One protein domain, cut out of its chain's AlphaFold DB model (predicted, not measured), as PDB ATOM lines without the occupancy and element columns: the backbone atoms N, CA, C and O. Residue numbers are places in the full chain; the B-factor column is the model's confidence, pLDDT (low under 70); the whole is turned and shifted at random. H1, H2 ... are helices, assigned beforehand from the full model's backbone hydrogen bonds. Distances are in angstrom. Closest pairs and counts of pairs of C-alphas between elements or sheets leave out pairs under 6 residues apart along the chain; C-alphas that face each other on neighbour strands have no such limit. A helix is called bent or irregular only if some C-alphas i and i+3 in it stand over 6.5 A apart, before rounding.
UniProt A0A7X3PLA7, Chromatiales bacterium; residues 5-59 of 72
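What this domain is: This is residues 5 to 59 of the 72 residues of a protein of Chromatiales bacterium (UniProt A0A7X3PLA7). The short helix H1 leads into a wide open arc, residues 15 to 37, which swings out and folds back to the long straight helix H2, making a flat, open hook with H1 within its mouth. The helices stay apart. The printed part has 55 residues with two named helices, H1 then H2, and no named strand; the class is all helix. It is extended, with a radius of gyration of the C-alphas of 15.7 A and spans of 47 by 26 by 13 A.

How they stand to each other: Start with H1, residues 5 to 14, and go on to H2, residues 38 to 58: they are apart, no C-alpha of one within 8 A of the other. Look along the backbones for O i to N i+4 pairs within hydrogen-bond range: 4 of 6 in H1, 16 of 17 in H2.

Where its parts are: Find C-alpha 5 at (338.564, 288.831, 215.485); H1 runs 14.3 A from there and is irregular, with C-alphas 6 and 9 7.2 A apart. H2 runs 30.0 A from C-alpha 38 to C-alpha 58 at (334.702, 302.218, 232.409).

The domain as a whole: The C-alphas of Arg 30 and Arg 59, the two farthest apart, are 47.8 A apart. The link is long, 23 residues, and the printed part has no cut. Residues 35 to 36, 38, 40 and 59 have pLDDT under 70.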
ATOM      1  N   HIS A   5     339.644 289.692 215.968       73.44
ATOM      2  CA  HIS A   5     338.564 288.831 215.485       73.44
ATOM      3  C   HIS A   5     338.250 287.655 216.423       73.44
ATOM      4  O   HIS A   5     337.152 287.106 216.366       73.44
ATOM      5  N   ARG A   6     339.147 287.306 217.361       75.69
ATOM      6  CA  ARG A   6     338.874 286.286 218.387       75.69
ATOM      7  C   ARG A   6     337.747 286.694 219.340       75.69
ATOM      8  O   ARG A   6     337.111 285.827 219.931       75.69
ATOM      9  N   PHE A   7     337.479 287.995 219.448       74.06
ATOM     10  CA  PHE A   7     336.395 288.538 220.264       74.06
ATOM     11  C   PHE A   7     335.108 288.787 219.481       74.06
ATOM     12  O   PHE A   7     334.124 289.180 220.098       74.06
ATOM     13  N   LEU A   8     335.065 288.532 218.165       77.06
ATOM     14  CA  LEU A   8     333.824 288.643 217.388       77.06
ATOM     15  C   LEU A   8     332.659 287.881 218.033       77.06
ATOM     16  O   LEU A   8     331.604 288.489 218.181       77.06
ATOM     17  N   PRO A   9     332.818 286.631 218.521       77.81
ATOM     18  CA  PRO A   9     331.716 285.931 219.175       77.81
ATOM     19  C   PRO A   9     331.192 286.685 220.404       77.81
ATOM     20  O   PRO A   9     329.989 286.825 220.588       77.81
ATOM     21  N   ALA A  10     332.095 287.238 221.218       79.31
ATOM     22  CA  ALA A  10     331.730 288.002 222.407       79.31
ATOM     23  C   ALA A  10     331.064 289.349 222.061       79.31
ATOM     24  O   ALA A  10     330.149 289.785 222.758       79.31
ATOM     25  N   LEU A  11     331.497 290.003 220.980       77.44
ATOM     26  CA  LEU A  11     330.908 291.253 220.491       77.44
ATOM     27  C   LEU A  11     329.517 291.031 219.888       77.44
ATOM     28  O   LEU A  11     328.611 291.814 220.167       77.44
ATOM     29  N   LEU A  12     329.334 289.943 219.138       80.38
ATOM     30  CA  LEU A  12     328.044 289.535 218.583       80.38
ATOM     31  C   LEU A  12     327.048 289.208 219.704       80.38
ATOM     32  O   LEU A  12     325.949 289.756 219.719       80.38
ATOM     33  N   LEU A  13     327.464 288.425 220.708       79.88
ATOM     34  CA  LEU A  13     326.655 288.164 221.909       79.88
ATOM     35  C   LEU A  13     326.266 289.460 222.635       79.88
ATOM     36  O   LEU A  13     325.128 289.616 223.071       79.88
ATOM     37  N   ARG A  14     327.183 290.432 222.727       75.44
ATOM     38  CA  ARG A  14     326.904 291.750 223.320       75.44
ATOM     39  C   ARG A  14     325.898 292.574 222.508       75.44
ATOM     40  O   ARG A  14     325.165 293.362 223.103       75.44
ATOM     41  N   GLN A  15     325.865 292.426 221.186       81.62
ATOM     42  CA  GLN A  15     324.858 293.045 220.316       81.62
ATOM     43  C   GLN A  15     323.501 292.318 220.350       81.62
ATOM     44  O   GLN A  15     322.563 292.776 219.707       81.62
ATOM     45  N   GLY A  16     323.371 291.226 221.116       83.25
ATOM     46  CA  GLY A  16     322.143 290.428 221.202       83.25
ATOM     47  C   GLY A  16     322.007 289.381 220.095       83.25
ATOM     48  O   GLY A  16     320.945 288.785 219.943       83.25
ATOM     49  N   LEU A  17     323.070 289.145 219.322       81.75
ATOM     50  CA  LEU A  17     323.109 288.123 218.281       81.75
ATOM     51  C   LEU A  17     323.465 286.760 218.882       81.75
ATOM     52  O   LEU A  17     324.152 286.664 219.899       81.75
ATOM     53  N   GLN A  18     323.015 285.687 218.232       77.62
ATOM     54  CA  GLN A  18     323.308 284.324 218.669       77.62
ATOM     55  C   GLN A  18     324.591 283.796 218.025       77.62
ATOM     56  O   GLN A  18     324.797 283.913 216.819       77.62
ATOM     57  N   THR A  19     325.441 283.155 218.828       81.06
ATOM     58  CA  THR A  19     326.627 282.433 218.350       81.06
ATOM     59  C   THR A  19     326.442 280.939 218.577       81.06
ATOM     60  O   THR A  19     326.262 280.512 219.717       81.06
ATOM     61  N   VAL A  20     326.517 280.138 217.512       83.38
ATOM     62  CA  VAL A  20     326.362 278.677 217.579       83.38
ATOM     63  C   VAL A  20     327.722 278.009 217.400       83.38
ATOM     64  O   VAL A  20     328.409 278.240 216.407       83.38
ATOM     65  N   SER A  21     328.102 277.154 218.349       83.50
ATOM     66  CA  SER A  21     329.277 276.290 218.214       83.50
ATOM     67  C   SER A  21     328.868 274.971 217.562       83.50
ATOM     68  O   SER A  21     327.924 274.322 218.018       83.50
ATOM     69  N   ARG A  22     329.563 274.560 216.497       87.12
ATOM     70  CA  ARG A  22     329.366 273.252 215.864       87.12
ATOM     71  C   ARG A  22     330.499 272.308 216.263       87.12
ATOM     72  O   ARG A  22     331.661 272.685 216.116       87.12
ATOM     73  N   PRO A  23     330.189 271.089 216.742       82.56
ATOM     74  CA  PRO A  23     331.219 270.102 217.017       82.56
ATOM     75  C   PRO A  23     331.880 269.695 215.697       82.56
ATOM     76  O   PRO A  23     331.202 269.311 214.746       82.56
ATOM     77  N   VAL A  24     333.204 269.790 215.644       81.69
ATOM     78  CA  VAL A  24     334.015 269.306 214.524       81.69
ATOM     79  C   VAL A  24     334.789 268.089 215.012       81.69
ATOM     80  O   VAL A  24     335.325 268.096 216.120       81.69
ATOM     81  N   ALA A  25     334.838 267.031 214.201       85.75
ATOM     82  CA  ALA A  25     335.605 265.838 214.535       85.75
ATOM     83  C   ALA A  25     337.099 266.184 214.644       85.75
ATOM     84  O   ALA A  25     337.696 266.739 213.721       85.75
ATOM     85  N   HIS A  26     337.709 265.849 215.780       79.88
ATOM     86  CA  HIS A  26     339.137 266.038 216.010       79.88
ATOM     87  C   HIS A  26     339.857 264.691 215.973       79.88
ATOM     88  O   HIS A  26     339.476 263.762 216.680       79.88
ATOM     89  N   TYR A  27     340.927 264.599 215.181       80.75
ATOM     90  CA  TYR A  27     341.816 263.441 215.186       80.75
ATOM     91  C   TYR A  27     342.992 263.698 216.145       80.75
ATOM     92  O   TYR A  27     343.674 264.721 216.002       80.75
ATOM     93  N   PRO A  28     343.251 262.822 217.133       77.81
ATOM     94  CA  PRO A  28     344.329 263.030 218.091       77.81
ATOM     95  C   PRO A  28     345.694 262.920 217.401       77.81
ATOM     96  O   PRO A  28     345.949 262.013 216.606       77.81
ATOM     97  N   ARG A  29     346.599 263.851 217.720       78.50
ATOM     98  CA  ARG A  29     347.986 263.787 217.240       78.50
ATOM     99  C   ARG A  29     348.701 262.636 217.950       78.50
ATOM    100  O   ARG A  29     348.702 262.584 219.174       78.50
ATOM    101  N   ARG A  30     349.319 261.732 217.184       79.56
ATOM    102  CA  ARG A  30     350.051 260.561 217.711       79.56
ATOM    103  C   ARG A  30     351.474 260.879 218.190       79.56
ATOM    104  O   ARG A  30     352.049 260.092 218.928       79.56
ATOM    105  N   ALA A  31     352.033 262.021 217.785       79.62
ATOM    106  CA  ALA A  31     353.369 262.467 218.171       79.62
ATOM    107  C   ALA A  31     353.468 264.003 218.186       79.62
ATOM    108  O   ALA A  31     352.731 264.691 217.472       79.62
ATOM    109  N   GLY A  32     354.405 264.528 218.983       75.62
ATOM    110  CA  GLY A  32     354.701 265.957 219.120       75.62
ATOM    111  C   GLY A  32     354.411 266.505 220.521       75.62
ATOM    112  O   GLY A  32     353.442 266.122 221.170       75.62
ATOM    113  N   ARG A  33     355.257 267.427 220.999       72.62
ATOM    114  CA  ARG A  33     354.998 268.187 222.232       72.62
ATOM    115  C   ARG A  33     354.042 269.338 221.929       72.62
ATOM    116  O   ARG A  33     354.290 270.136 221.026       72.62
ATOM    117  N   SER A  34     352.967 269.450 222.705       70.25
ATOM    118  CA  SER A  34     352.060 270.594 222.634       70.25
ATOM    119  C   SER A  34     352.820 271.889 222.928       70.25
ATOM    120  O   SER A  34     353.195 272.146 224.067       70.25
ATOM    121  N   LYS A  35     352.976 272.755 221.918       65.88
ATOM    122  CA  LYS A  35     353.516 274.129 222.044       65.88
ATOM    123  C   LYS A  35     352.580 275.072 222.832       65.88
ATOM    124  O   LYS A  35     352.790 276.277 222.902       65.88
ATOM    125  N   TYR A  36     351.513 274.527 223.408       66.94
ATOM    126  CA  TYR A  36     350.435 275.249 224.059       66.94
ATOM    127  C   TYR A  36     350.235 274.685 225.463       66.94
ATOM    128  O   TYR A  36     349.408 273.802 225.675       66.94
ATOM    129  N   GLY A  37     351.029 275.170 226.416       72.06
ATOM    130  CA  GLY A  37     350.831 274.856 227.828       72.06
ATOM    131  C   GLY A  37     349.542 275.488 228.355       72.06
ATOM    132  O   GLY A  37     349.193 276.605 227.960       72.06
ATOM    133  N   LEU A  38     348.859 274.785 229.264       69.75
ATOM    134  CA  LEU A  38     347.645 275.272 229.930       69.75
ATOM    135  C   LEU A  38     347.868 276.659 230.552       69.75
ATOM    136  O   LEU A  38     347.057 277.557 230.358       69.75
ATOM    137  N   GLY A  39     349.017 276.859 231.209       72.19
ATOM    138  CA  GLY A  39     349.349 278.110 231.893       72.19
ATOM    139  C   GLY A  39     349.413 279.324 230.963       72.19
ATOM    140  O   GLY A  39     348.784 280.339 231.244       72.19
ATOM    141  N   ASN A  40     350.095 279.218 229.819       69.94
ATOM    142  CA  ASN A  40     350.279 280.370 228.929       69.94
ATOM    143  C   ASN A  40     348.981 280.777 228.204       69.94
ATOM    144  O   ASN A  40     348.830 281.919 227.791       69.94
ATOM    145  N   ARG A  41     348.023 279.854 228.040       73.38
ATOM    146  CA  ARG A  41     346.716 280.155 227.429       73.38
ATOM    147  C   ARG A  41     345.664 280.595 228.443       73.38
ATOM    148  O   ARG A  41     344.843 281.443 228.106       73.38
ATOM    149  N   LEU A  42     345.691 280.040 229.654       79.69
ATOM    150  CA  LEU A  42     344.736 280.378 230.707       79.69
ATOM    151  C   LEU A  42     344.939 281.821 231.184       79.69
ATOM    152  O   LEU A  42     343.988 282.596 231.196       79.69
ATOM    153  N   TRP A  43     346.180 282.205 231.495       80.44
ATOM    154  CA  TRP A  43     346.478 283.540 232.019       80.44
ATOM    155  C   TRP A  43     346.206 284.655 231.008       80.44
ATOM    156  O   TRP A  43     345.613 285.669 231.371       80.44
ATOM    157  N   VAL A  44     346.560 284.450 229.734       80.81
ATOM    158  CA  VAL A  44     346.278 285.422 228.662       80.81
ATOM    159  C   VAL A  44     344.768 285.601 228.470       80.81
ATOM    160  O   VAL A  44     344.300 286.730 228.365       80.81
ATOM    161  N   GLY A  45     343.990 284.511 228.498       78.31
ATOM    162  CA  GLY A  45     342.529 284.585 228.391       78.31
ATOM    163  C   GLY A  45     341.862 285.291 229.578       78.31
ATOM    164  O   GLY A  45     340.920 286.057 229.382       78.31
ATOM    165  N   ILE A  46     342.364 285.081 230.802       84.44
ATOM    166  CA  ILE A  46     341.881 285.782 232.004       84.44
ATOM    167  C   ILE A  46     342.186 287.282 231.912       84.44
ATOM    168  O   ILE A  46     341.305 288.099 232.180       84.44
ATOM    169  N   ALA A  47     343.404 287.651 231.505       84.81
ATOM    170  CA  ALA A  47     343.798 289.050 231.351       84.81
ATOM    171  C   ALA A  47     342.923 289.785 230.318       84.81
ATOM    172  O   ALA A  47     342.467 290.897 230.585       84.81
ATOM    173  N   ASP A  48     342.620 289.143 229.186       81.25
ATOM    174  CA  ASP A  48     341.705 289.676 228.167       81.25
ATOM    175  C   ASP A  48     340.295 289.906 228.712       81.25
ATOM    176  O   ASP A  48     339.694 290.961 228.494       81.25
ATOM    177  N   LEU A  49     339.757 288.923 229.440       82.69
ATOM    178  CA  LEU A  49     338.403 289.004 229.979       82.69
ATOM    179  C   LEU A  49     338.286 290.147 230.996       82.69
ATOM    180  O   LEU A  49     337.320 290.911 230.960       82.69
ATOM    181  N   LEU A  50     339.302 290.309 231.850       86.38
ATOM    182  CA  LEU A  50     339.405 291.428 232.786       86.38
ATOM    183  C   LEU A  50     339.557 292.769 232.059       86.38
ATOM    184  O   LEU A  50     338.926 293.744 232.463       86.38
ATOM    185  N   GLY A  51     340.328 292.824 230.968       84.19
ATOM    186  CA  GLY A  51     340.490 294.022 230.140       84.19
ATOM    187  C   GLY A  51     339.181 294.467 229.484       84.19
ATOM    188  O   GLY A  51     338.797 295.633 229.593       84.19
ATOM    189  N   VAL A  52     338.441 293.540 228.867       77.00
ATOM    190  CA  VAL A  52     337.128 293.815 228.257       77.00
ATOM    191  C   VAL A  52     336.092 294.183 229.317       77.00
ATOM    192  O   VAL A  52     335.322 295.125 229.116       77.00
ATOM    193  N   TRP A  53     336.085 293.494 230.462       82.25
ATOM    194  CA  TRP A  53     335.229 293.845 231.595       82.25
ATOM    195  C   TRP A  53     335.540 295.251 232.114       82.25
ATOM    196  O   TRP A  53     334.622 296.040 232.317       82.25
ATOM    197  N   TRP A  54     336.818 295.608 232.247       83.44
ATOM    198  CA  TRP A  54     337.250 296.940 232.663       83.44
ATOM    199  C   TRP A  54     336.861 298.020 231.649       83.44
ATOM    200  O   TRP A  54     336.301 299.041 232.042       83.44
ATOM    201  N   LEU A  55     337.046 297.790 230.345       75.44
ATOM    202  CA  LEU A  55     336.573 298.689 229.280       75.44
ATOM    203  C   LEU A  55     335.046 298.854 229.313       75.44
ATOM    204  O   LEU A  55     334.528 299.968 229.201       75.44
ATOM    205  N   GLY A  56     334.316 297.756 229.518       72.50
ATOM    206  CA  GLY A  56     332.862 297.748 229.654       72.50
ATOM    207  C   GLY A  56     332.368 298.435 230.929       72.50
ATOM    208  O   GLY A  56     331.327 299.086 230.898       72.50
ATOM    209  N   ARG A  57     333.115 298.333 232.034       75.00
ATOM    210  CA  ARG A  57     332.844 298.982 233.326       75.00
ATOM    211  C   ARG A  57     333.173 300.468 233.285       75.00
ATOM    212  O   ARG A  57     332.442 301.258 233.878       75.00
ATOM    213  N   ARG A  58     334.239 300.838 232.569       72.88
ATOM    214  CA  ARG A  58     334.702 302.218 232.409       72.88
ATOM    215  C   ARG A  58     333.791 303.047 231.513       72.88
ATOM    216  O   ARG A  58     333.957 304.257 231.538       72.88
ATOM    217  N   ARG A  59     332.865 302.418 230.762       58.12
ATOM    218  CA  ARG A  59     331.877 303.049 229.862       58.12
ATOM    219  C   ARG A  59     332.273 304.478 229.495       58.12
ATOM    220  O   ARG A  59     331.818 305.437 230.116       58.12
TER     221      ARG A  59